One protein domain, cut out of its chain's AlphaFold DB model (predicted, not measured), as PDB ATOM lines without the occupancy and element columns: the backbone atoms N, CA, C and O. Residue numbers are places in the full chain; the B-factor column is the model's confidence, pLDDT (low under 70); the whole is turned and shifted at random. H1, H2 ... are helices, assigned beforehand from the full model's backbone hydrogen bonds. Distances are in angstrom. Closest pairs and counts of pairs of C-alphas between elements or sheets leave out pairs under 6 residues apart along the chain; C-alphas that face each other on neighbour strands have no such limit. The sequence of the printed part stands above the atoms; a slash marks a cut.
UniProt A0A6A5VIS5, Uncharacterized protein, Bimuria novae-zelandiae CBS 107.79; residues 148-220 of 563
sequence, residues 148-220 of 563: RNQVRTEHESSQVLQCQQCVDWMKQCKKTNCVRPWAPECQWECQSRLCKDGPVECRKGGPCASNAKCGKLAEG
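AT A GLANCE: This is residues 148 to 220 of the 563 residues of an uncharacterized protein of Bimuria novae-zelandiae CBS 107.79 (UniProt A0A6A5VIS5). A long helix, H1, makes the long axis, and its first residues, 148 to 158, stick out as a free arm. At the other end of H1 the backbone turns round, the shorter helix H2 folds back over the later part of H1, and a stretch with no named element, residues 198 to 220, follows, coming near H1 again around Cys 202 and Cys 208. The printed part has 73 residues, with two named helices in the order H1, H2, and no named strand; the class is all helix. It is only just loose, close to compact, with a radius of gyration of the C-alphas of 13.6 A, and elongated, spanning 47 by 24 by 17 A.

IN THESE COORDINATES: H1, residues 148 to 177, begins with C-alpha 148 at (-13.220, -12.544, 36.844) and ends with C-alpha 177 at (-50.923, -15.472, 14.964), 43.7 A away. H2, residues 184 to 197, is 19.6 A from first to last C-alpha and ends with C-alpha 197 at (-44.675, -5.274, 21.265).

HOW THE PARTS SIT: H1 touches H2 with its residues 166 to 174 alone. Their closest C-alphas, those of Cys 173 and Cys 190, are 5.8 A apart. The two helices run opposite ways at a steep tilt of 62 degrees. In H2 every O i to N i+4 pair is within hydrogen-bond range; in H1, 23 of 26 are.

THE WHOLE: The two C-alphas farthest apart, those of Arg 148 and Val 179, are 47.7 A from each other. Without residues 148 to 158, which stand free, the body spans 31 by 27 by 15 A. The printed part has no cut, and the link from H1 to H2 is short, with 6 residues. The mean pLDDT of the printed part is 78.0; residues 148 to 159, 211 to 212 and 215 to 220 are under 70.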
ATOM      1  N   ARG A 148     -12.863 -12.926  38.222       46.31
ATOM      2  CA  ARG A 148     -13.220 -12.544  36.844       46.31
ATOM      3  C   ARG A 148     -14.053 -13.628  36.151       46.31
ATOM      4  O   ARG A 148     -15.004 -13.298  35.448       46.31
ATOM      5  N   ASN A 149     -13.716 -14.900  36.356       52.31
ATOM      6  CA  ASN A 149     -14.469 -16.015  35.786       52.31
ATOM      7  C   ASN A 149     -15.840 -16.185  36.454       52.31
ATOM      8  O   ASN A 149     -16.808 -16.480  35.760       52.31
ATOM      9  N   GLN A 150     -15.961 -15.937  37.758       45.91
ATOM     10  CA  GLN A 150     -17.239 -16.042  38.460       45.91
ATOM     11  C   GLN A 150     -18.235 -14.958  38.016       45.91
ATOM     12  O   GLN A 150     -19.344 -15.286  37.601       45.91
ATOM     13  N   VAL A 151     -17.812 -13.688  37.978       47.78
ATOM     14  CA  VAL A 151     -18.660 -12.568  37.521       47.78
ATOM     15  C   VAL A 151     -19.054 -12.727  36.051       47.78
ATOM     16  O   VAL A 151     -20.186 -12.429  35.669       47.78
ATOM     17  N   ARG A 152     -18.147 -13.248  35.214       48.25
ATOM     18  CA  ARG A 152     -18.445 -13.563  33.814       48.25
ATOM     19  C   ARG A 152     -19.513 -14.652  33.692       48.25
ATOM     20  O   ARG A 152     -20.455 -14.474  32.931       48.25
ATOM     21  N   THR A 153     -19.407 -15.726  34.473       54.16
ATOM     22  CA  THR A 153     -20.380 -16.833  34.455       54.16
ATOM     23  C   THR A 153     -21.767 -16.394  34.948       54.16
ATOM     24  O   THR A 153     -22.787 -16.773  34.372       54.16
ATOM     25  N   GLU A 154     -21.836 -15.554  35.983       56.47
ATOM     26  CA  GLU A 154     -23.103 -15.015  36.507       56.47
ATOM     27  C   GLU A 154     -23.761 -14.027  35.526       56.47
ATOM     28  O   GLU A 154     -24.977 -14.057  35.323       56.47
ATOM     29  N   HIS A 155     -22.966 -13.198  34.843       56.00
ATOM     30  CA  HIS A 155     -23.482 -12.287  33.822       56.00
ATOM     31  C   HIS A 155     -23.945 -13.026  32.555       56.00
ATOM     32  O   HIS A 155     -25.039 -12.759  32.053       56.00
ATOM     33  N   GLU A 156     -23.162 -13.999  32.077       59.59
ATOM     34  CA  GLU A 156     -23.511 -14.831  30.919       59.59
ATOM     35  C   GLU A 156     -24.776 -15.664  31.197       59.59
ATOM     36  O   GLU A 156     -25.664 -15.725  30.349       59.59
ATOM     37  N   SER A 157     -24.934 -16.228  32.400       62.09
ATOM     38  CA  SER A 157     -26.128 -17.013  32.756       62.09
ATOM     39  C   SER A 157     -27.406 -16.172  32.875       62.09
ATOM     40  O   SER A 157     -28.458 -16.593  32.388       62.09
ATOM     41  N   SER A 158     -27.332 -14.962  33.443       60.75
ATOM     42  CA  SER A 158     -28.483 -14.051  33.529       60.75
ATOM     43  C   SER A 158     -28.921 -13.547  32.149       60.75
ATOM     44  O   SER A 158     -30.113 -13.539  31.836       60.75
ATOM     45  N   GLN A 159     -27.962 -13.203  31.285       63.88
ATOM     46  CA  GLN A 159     -28.250 -12.740  29.929       63.88
ATOM     47  C   GLN A 159     -28.827 -13.859  29.047       63.88
ATOM     48  O   GLN A 159     -29.742 -13.614  28.260       63.88
ATOM     49  N   VAL A 160     -28.359 -15.102  29.214       70.50
ATOM     50  CA  VAL A 160     -28.931 -16.279  28.537       70.50
ATOM     51  C   VAL A 160     -30.388 -16.497  28.955       70.50
ATOM     52  O   VAL A 160     -31.241 -16.694  28.089       70.50
ATOM     53  N   LEU A 161     -30.703 -16.388  30.253       71.19
ATOM     54  CA  LEU A 161     -32.075 -16.547  30.747       71.19
ATOM     55  C   LEU A 161     -33.013 -15.438  30.241       71.19
ATOM     56  O   LEU A 161     -34.154 -15.711  29.875       71.19
ATOM     57  N   GLN A 162     -32.532 -14.194  30.189       72.25
ATOM     58  CA  GLN A 162     -33.307 -13.053  29.688       72.25
ATOM     59  C   GLN A 162     -33.572 -13.167  28.182       72.25
ATOM     60  O   GLN A 162     -34.689 -12.939  27.728       72.25
ATOM     61  N   CYS A 163     -32.590 -13.609  27.392       83.50
ATOM     62  CA  CYS A 163     -32.789 -13.761  25.951       83.50
ATOM     63  C   CYS A 163     -33.638 -14.985  25.574       83.50
ATOM     64  O   CYS A 163     -34.186 -15.022  24.468       83.50
ATOM     65  N   GLN A 164     -33.811 -15.948  26.485       87.12
ATOM     66  CA  GLN A 164     -34.729 -17.071  26.292       87.12
ATOM     67  C   GLN A 164     -36.190 -16.607  26.178       87.12
ATOM     68  O   GLN A 164     -36.941 -17.146  25.363       87.12
ATOM     69  N   GLN A 165     -36.573 -15.537  26.886       86.31
ATOM     70  CA  GLN A 165     -37.923 -14.963  26.802       86.31
ATOM     71  C   GLN A 165     -38.252 -14.467  25.386       86.31
ATOM     72  O   GLN A 165     -39.380 -14.622  24.918       86.31
ATOM     73  N   CYS A 166     -37.255 -13.969  24.645       88.31
ATOM     74  CA  CYS A 166     -37.422 -13.577  23.243       88.31
ATOM     75  C   CYS A 166     -37.718 -14.772  22.333       88.31
ATOM     76  O   CYS A 166     -38.542 -14.680  21.420       88.31
ATOM     77  N   VAL A 167     -37.044 -15.899  22.579       90.12
ATOM     78  CA  VAL A 167     -37.231 -17.141  21.820       90.12
ATOM     79  C   VAL A 167     -38.619 -17.714  22.083       90.12
ATOM     80  O   VAL A 167     -39.321 -18.090  21.141       90.12
ATOM     81  N   ASP A 168     -39.034 -17.747  23.345       93.31
ATOM     82  CA  ASP A 168     -40.330 -18.293  23.739       93.31
ATOM     83  C   ASP A 168     -41.481 -17.407  23.253       93.31
ATOM     84  O   ASP A 168     -42.459 -17.921  22.703       93.31
ATOM     85  N   TRP A 169     -41.321 -16.081  23.311       94.06
ATOM     86  CA  TRP A 169     -42.274 -15.145  22.718       94.06
ATOM     87  C   TRP A 169     -42.409 -15.360  21.205       94.06
ATOM     88  O   TRP A 169     -43.523 -15.424  20.685       94.06
ATOM     89  N   MET A 170     -41.295 -15.537  20.483       93.12
ATOM     90  CA  MET A 170     -41.313 -15.839  19.043       93.12
ATOM     91  C   MET A 170     -42.068 -17.135  18.743       93.12
ATOM     92  O   MET A 170     -42.910 -17.160  17.842       93.12
ATOM     93  N   LYS A 171     -41.814 -18.205  19.508       94.31
ATOM     94  CA  LYS A 171     -42.548 -19.474  19.379       94.31
ATOM     95  C   LYS A 171     -44.043 -19.277  19.627       94.31
ATOM     96  O   LYS A 171     -44.860 -19.798  18.869       94.31
ATOM     97  N   GLN A 172     -44.401 -18.504  20.652       95.56
ATOM     98  CA  GLN A 172     -45.791 -18.225  20.985       95.56
ATOM     99  C   GLN A 172     -46.480 -17.412  19.887       95.56
ATOM    100  O   GLN A 172     -47.542 -17.821  19.429       95.56
ATOM    101  N   CYS A 173     -45.849 -16.345  19.390       94.94
ATOM    102  CA  CYS A 173     -46.387 -15.544  18.295       94.94
ATOM    103  C   CYS A 173     -46.650 -16.389  17.046       94.94
ATOM    104  O   CYS A 173     -47.745 -16.315  16.487       94.94
ATOM    105  N   LYS A 174     -45.680 -17.227  16.643       94.12
ATOM    106  CA  LYS A 174     -45.825 -18.115  15.480       94.12
ATOM    107  C   LYS A 174     -46.987 -19.091  15.656       94.12
ATOM    108  O   LYS A 174     -47.701 -19.367  14.701       94.12
ATOM    109  N   LYS A 175     -47.195 -19.596  16.875       95.75
ATOM    110  CA  LYS A 175     -48.288 -20.521  17.197       95.75
ATOM    111  C   LYS A 175     -49.662 -19.843  17.200       95.75
ATOM    112  O   LYS A 175     -50.633 -20.474  16.803       95.75
ATOM    113  N   THR A 176     -49.765 -18.604  17.685       94.56
ATOM    114  CA  THR A 176     -51.063 -17.938  17.894       94.56
ATOM    115  C   THR A 176     -51.518 -17.086  16.718       94.56
ATOM    116  O   THR A 176     -52.718 -16.954  16.512       94.56
ATOM    117  N   ASN A 177     -50.589 -16.479  15.975       91.25
ATOM    118  CA  ASN A 177     -50.923 -15.472  14.964       91.25
ATOM    119  C   ASN A 177     -50.740 -15.959  13.524       91.25
ATOM    120  O   ASN A 177     -51.204 -15.290  12.606       91.25
ATOM    121  N   CYS A 178     -50.089 -17.102  13.307       92.88
ATOM    122  CA  CYS A 178     -49.804 -17.585  11.963       92.88
ATOM    123  C   CYS A 178     -50.567 -18.864  11.637       92.88
ATOM    124  O   CYS A 178     -50.499 -19.849  12.365       92.88
ATOM    125  N   VAL A 179     -51.193 -18.887  10.458       92.38
ATOM    126  CA  VAL A 179     -51.800 -20.102   9.890       92.38
ATOM    127  C   VAL A 179     -50.730 -21.130   9.500       92.38
ATOM    128  O   VAL A 179     -50.952 -22.332   9.588       92.38
ATOM    129  N   ARG A 180     -49.542 -20.659   9.096       92.25
ATOM    130  CA  ARG A 180     -48.385 -21.485   8.718       92.25
ATOM    131  C   ARG A 180     -47.150 -21.053   9.527       92.25
ATOM    132  O   ARG A 180     -46.417 -20.175   9.075       92.25
ATOM    133  N   PRO A 181     -46.905 -21.630  10.720       90.69
ATOM    134  CA  PRO A 181     -45.840 -21.197  11.640       90.69
ATOM    135  C   PRO A 181     -44.409 -21.315  11.088       90.69
ATOM    136  O   PRO A 181     -43.497 -20.628  11.552       90.69
ATOM    137  N   TRP A 182     -44.203 -22.206  10.118       89.50
ATOM    138  CA  TRP A 182     -42.918 -22.437   9.451       89.50
ATOM    139  C   TRP A 182     -42.681 -21.523   8.243       89.50
ATOM    140  O   TRP A 182     -41.574 -21.509   7.714       89.50
ATOM    141  N   ALA A 183     -43.693 -20.777   7.792       88.56
ATOM    142  CA  ALA A 183     -43.573 -19.930   6.612       88.56
ATOM    143  C   ALA A 183     -42.692 -18.692   6.898       88.56
ATOM    144  O   ALA A 183     -42.759 -18.131   8.003       88.56
ATOM    145  N   PRO A 184     -41.864 -18.244   5.938       86.50
ATOM    146  CA  PRO A 184     -40.966 -17.106   6.134       86.50
ATOM    147  C   PRO A 184     -41.724 -15.806   6.433       86.50
ATOM    148  O   PRO A 184     -41.278 -15.021   7.269       86.50
ATOM    149  N   GLU A 185     -42.909 -15.613   5.853       85.69
ATOM    150  CA  GLU A 185     -43.757 -14.440   6.093       85.69
ATOM    151  C   GLU A 185     -44.174 -14.354   7.566       85.69
ATOM    152  O   GLU A 185     -44.101 -13.288   8.177       85.69
ATOM    153  N   CYS A 186     -44.513 -15.497   8.175       90.88
ATOM    154  CA  CYS A 186     -44.832 -15.580   9.601       90.88
ATOM    155  C   CYS A 186     -43.624 -15.221  10.475       90.88
ATOM    156  O   CYS A 186     -43.759 -14.542  11.495       90.88
ATOM    157  N   GLN A 187     -42.423 -15.663  10.089       91.00
ATOM    158  CA  GLN A 187     -41.209 -15.308  10.815       91.00
ATOM    159  C   GLN A 187     -40.965 -13.800  10.796       91.00
ATOM    160  O   GLN A 187     -40.631 -13.237  11.835       91.00
ATOM    161  N   TRP A 188     -41.164 -13.149   9.653       88.75
ATOM    162  CA  TRP A 188     -40.946 -11.712   9.518       88.75
ATOM    163  C   TRP A 188     -41.998 -10.921  10.293       88.75
ATOM    164  O   TRP A 188     -41.649  -9.996  11.029       88.75
ATOM    165  N   GLU A 189     -43.269 -11.326  10.208       92.25
ATOM    166  CA  GLU A 189     -44.349 -10.686  10.955       92.25
ATOM    167  C   GLU A 189     -44.122 -10.810  12.466       92.25
ATOM    168  O   GLU A 189     -44.094  -9.799  13.173       92.25
ATOM    169  N   CYS A 190     -43.867 -12.020  12.972       93.06
ATOM    170  CA  CYS A 190     -43.607 -12.217  14.395       93.06
ATOM    171  C   CYS A 190     -42.333 -11.519  14.866       93.06
ATOM    172  O   CYS A 190     -42.319 -10.974  15.964       93.06
ATOM    173  N   GLN A 191     -41.284 -11.458  14.049       90.12
ATOM    174  CA  GLN A 191     -40.067 -10.733  14.403       90.12
ATOM    175  C   GLN A 191     -40.299  -9.218  14.463       90.12
ATOM    176  O   GLN A 191     -39.848  -8.564  15.402       90.12
ATOM    177  N   SER A 192     -41.078  -8.659  13.532       89.31
ATOM    178  CA  SER A 192     -41.464  -7.244  13.580       89.31
ATOM    179  C   SER A 192     -42.272  -6.912  14.842       89.31
ATOM    180  O   SER A 192     -41.991  -5.920  15.518       89.31
ATOM    181  N   ARG A 193     -43.212  -7.791  15.222       91.31
ATOM    182  CA  ARG A 193     -44.003  -7.649  16.449       91.31
ATOM    183  C   ARG A 193     -43.162  -7.855  17.704       91.31
ATOM    184  O   ARG A 193     -43.351  -7.114  18.657       91.31
ATOM    185  N   LEU A 194     -42.194  -8.772  17.708       91.56
ATOM    186  CA  LEU A 194     -41.259  -8.942  18.829       91.56
ATOM    187  C   LEU A 194     -40.507  -7.632  19.103       91.56
ATOM    188  O   LEU A 194     -40.376  -7.215  20.251       91.56
ATOM    189  N   CYS A 195     -40.070  -6.941  18.050       88.62
ATOM    190  CA  CYS A 195     -39.325  -5.691  18.178       88.62
ATOM    191  C   CYS A 195     -40.174  -4.491  18.619       88.62
ATOM    192  O   CYS A 195     -39.611  -3.530  19.151       88.62
ATOM    193  N   LYS A 196     -41.492  -4.537  18.391       87.62
ATOM    194  CA  LYS A 196     -42.439  -3.465  18.729       87.62
ATOM    195  C   LYS A 196     -43.151  -3.711  20.065       87.62
ATOM    196  O   LYS A 196     -43.128  -2.853  20.942       87.62
ATOM    197  N   ASP A 197     -43.727  -4.899  20.214       90.12
ATOM    198  CA  ASP A 197     -44.675  -5.274  21.265       90.12
ATOM    199  C   ASP A 197     -44.157  -6.412  22.169       90.12
ATOM    200  O   ASP A 197     -44.780  -6.716  23.185       90.12
ATOM    201  N   GLY A 198     -43.014  -7.027  21.842       90.50
ATOM    202  CA  GLY A 198     -42.410  -8.111  22.626       90.50
ATOM    203  C   GLY A 198     -41.922  -7.689  24.020       90.50
ATOM    204  O   GLY A 198     -42.120  -6.544  24.430       90.50
ATOM    205  N   PRO A 199     -41.277  -8.589  24.775       92.00
ATOM    206  CA  PRO A 199     -40.681  -8.264  26.069       92.00
ATOM    207  C   PRO A 199     -39.624  -7.158  25.944       92.00
ATOM    208  O   PRO A 199     -38.985  -7.021  24.896       92.00
ATOM    209  N   VAL A 200     -39.449  -6.339  26.985       88.88
ATOM    210  CA  VAL A 200     -38.614  -5.119  26.938       88.88
ATOM    211  C   VAL A 200     -37.171  -5.443  26.556       88.88
ATOM    212  O   VAL A 200     -36.555  -4.721  25.773       88.88
ATOM    213  N   GLU A 201     -36.656  -6.571  27.031       86.75
ATOM    214  CA  GLU A 201     -35.324  -7.069  26.727       86.75
ATOM    215  C   GLU A 201     -35.118  -7.408  25.244       86.75
ATOM    216  O   GLU A 201     -33.998  -7.303  24.743       86.75
ATOM    217  N   CYS A 202     -36.194  -7.735  24.524       85.75
ATOM    218  CA  CYS A 202     -36.181  -8.097  23.108       85.75
ATOM    219  C   CYS A 202     -36.423  -6.905  22.176       85.75
ATOM    220  O   CYS A 202     -36.106  -6.986  20.990       85.75
ATOM    221  N   ARG A 203     -37.000  -5.807  22.683       86.75
ATOM    222  CA  ARG A 203     -37.306  -4.607  21.888       86.75
ATOM    223  C   ARG A 203     -36.035  -3.903  21.429       86.75
ATOM    224  O   ARG A 203     -34.957  -4.088  21.988       86.75
ATOM    225  N   LYS A 204     -36.154  -3.042  20.414       80.06
ATOM    226  CA  LYS A 204     -35.033  -2.213  19.942       80.06
ATOM    227  C   LYS A 204     -34.429  -1.417  21.112       80.06
ATOM    228  O   LYS A 204     -35.127  -0.642  21.753       80.06
ATOM    229  N   GLY A 205     -33.129  -1.602  21.356       77.44
ATOM    230  CA  GLY A 205     -32.405  -0.975  22.471       77.44
ATOM    231  C   GLY A 205     -32.337  -1.815  23.753       77.44
ATOM    232  O   GLY A 205     -31.581  -1.457  24.650       77.44
ATOM    233  N   GLY A 206     -33.061  -2.936  23.830       81.69
ATOM    234  CA  GLY A 206     -32.962  -3.896  24.928       81.69
ATOM    235  C   GLY A 206     -31.704  -4.780  24.860       81.69
ATOM    236  O   GLY A 206     -31.098  -4.922  23.790       81.69
ATOM    237  N   PRO A 207     -31.303  -5.413  25.979       81.12
ATOM    238  CA  PRO A 207     -30.105  -6.257  26.069       81.12
ATOM    239  C   PRO A 207     -30.084  -7.467  25.118       81.12
ATOM    240  O   PRO A 207     -29.003  -7.954  24.791       81.12
ATOM    241  N   CYS A 208     -31.242  -7.930  24.636       83.00
ATOM    242  CA  CYS A 208     -31.385  -9.048  23.695       83.00
ATOM    243  C   CYS A 208     -31.832  -8.602  22.290       83.00
ATOM    244  O   CYS A 208     -32.128  -9.441  21.433       83.00
ATOM    245  N   ALA A 209     -31.849  -7.294  22.010       75.19
ATOM    246  CA  ALA A 209     -32.314  -6.735  20.740       75.19
ATOM    247  C   ALA A 209     -31.536  -7.259  19.518       75.19
ATOM    248  O   ALA A 209     -32.104  -7.394  18.433       75.19
ATOM    249  N   SER A 210     -30.241  -7.554  19.672       71.06
ATOM    250  CA  SER A 210     -29.401  -8.145  18.620       71.06
ATOM    251  C   SER A 210     -29.829  -9.574  18.284       71.06
ATOM    252  O   SER A 210     -29.973  -9.900  17.106       71.06
ATOM    253  N   ASN A 211     -30.123 -10.391  19.300       67.00
ATOM    254  CA  ASN A 211     -30.634 -11.757  19.139       67.00
ATOM    255  C   ASN A 211     -32.024 -11.761  18.493       67.00
ATOM    256  O   ASN A 211     -32.315 -12.589  17.630       67.00
ATOM    257  N   ALA A 212     -32.855 -10.779  18.841       69.50
ATOM    258  CA  ALA A 212     -34.150 -10.550  18.214       69.50
ATOM    259  C   ALA A 212     -34.058  -9.903  16.811       69.50
ATOM    260  O   ALA A 212     -35.080  -9.741  16.146       69.50
ATOM    261  N   LYS A 213     -32.853  -9.552  16.327       75.06
ATOM    262  CA  LYS A 213     -32.583  -8.784  15.089       75.06
ATOM    263  C   LYS A 213     -33.382  -7.474  14.984       75.06
ATOM    264  O   LYS A 213     -33.748  -7.034  13.896       75.06
ATOM    265  N   CYS A 214     -33.622  -6.809  16.111       75.38
ATOM    266  CA  CYS A 214     -34.407  -5.574  16.174       75.38
ATOM    267  C   CYS A 214     -33.644  -4.314  15.740       75.38
ATOM    268  O   CYS A 214     -34.231  -3.238  15.609       75.38
ATOM    269  N   GLY A 215     -32.342  -4.437  15.464       57.28
ATOM    270  CA  GLY A 215     -31.551  -3.414  14.787       57.28
ATOM    271  C   GLY A 215     -31.598  -3.605  13.269       57.28
ATOM    272  O   GLY A 215     -31.118  -4.620  12.779       57.28
ATOM    273  N   LYS A 216     -32.132  -2.610  12.546       52.00
ATOM    274  CA  LYS A 216     -32.358  -2.500  11.081       52.00
ATOM    275  C   LYS A 216     -33.701  -3.011  10.534       52.00
ATOM    276  O   LYS A 216     -34.304  -2.291   9.743       52.00
ATOM    277  N   LEU A 217     -34.245  -4.141  10.996       47.44
ATOM    278  CA  LEU A 217     -35.552  -4.637  10.504       47.44
ATOM    279  C   LEU A 217     -36.747  -3.777  10.962       47.44
ATOM    280  O   LEU A 217     -37.696  -3.585  10.208       47.44
ATOM    281  N   ALA A 218     -36.679  -3.184  12.158       41.41
ATOM    282  CA  ALA A 218     -37.743  -2.330  12.698       41.41
ATOM    283  C   ALA A 218     -37.863  -0.949  12.011       41.41
ATOM    284  O   ALA A 218     -38.823  -0.227  12.259       41.41
ATOM    285  N   GLU A 219     -36.901  -0.561  11.166       39.88
ATOM    286  CA  GLU A 219     -36.922   0.723  10.444       39.88
ATOM    287  C   GLU A 219     -37.503   0.618   9.026       39.88
ATOM    288  O   GLU A 219     -37.489   1.604   8.295       39.88
ATOM    289  N   GLY A 220     -37.990  -0.558   8.608       39.16
ATOM    290  CA  GLY A 220     -38.595  -0.741   7.283       39.16
ATOM    291  C   GLY A 220     -37.638  -0.504   6.104       39.16
ATOM    292  O   GLY A 220     -38.092  -0.350   4.977       39.16
TER     293      GLY A 220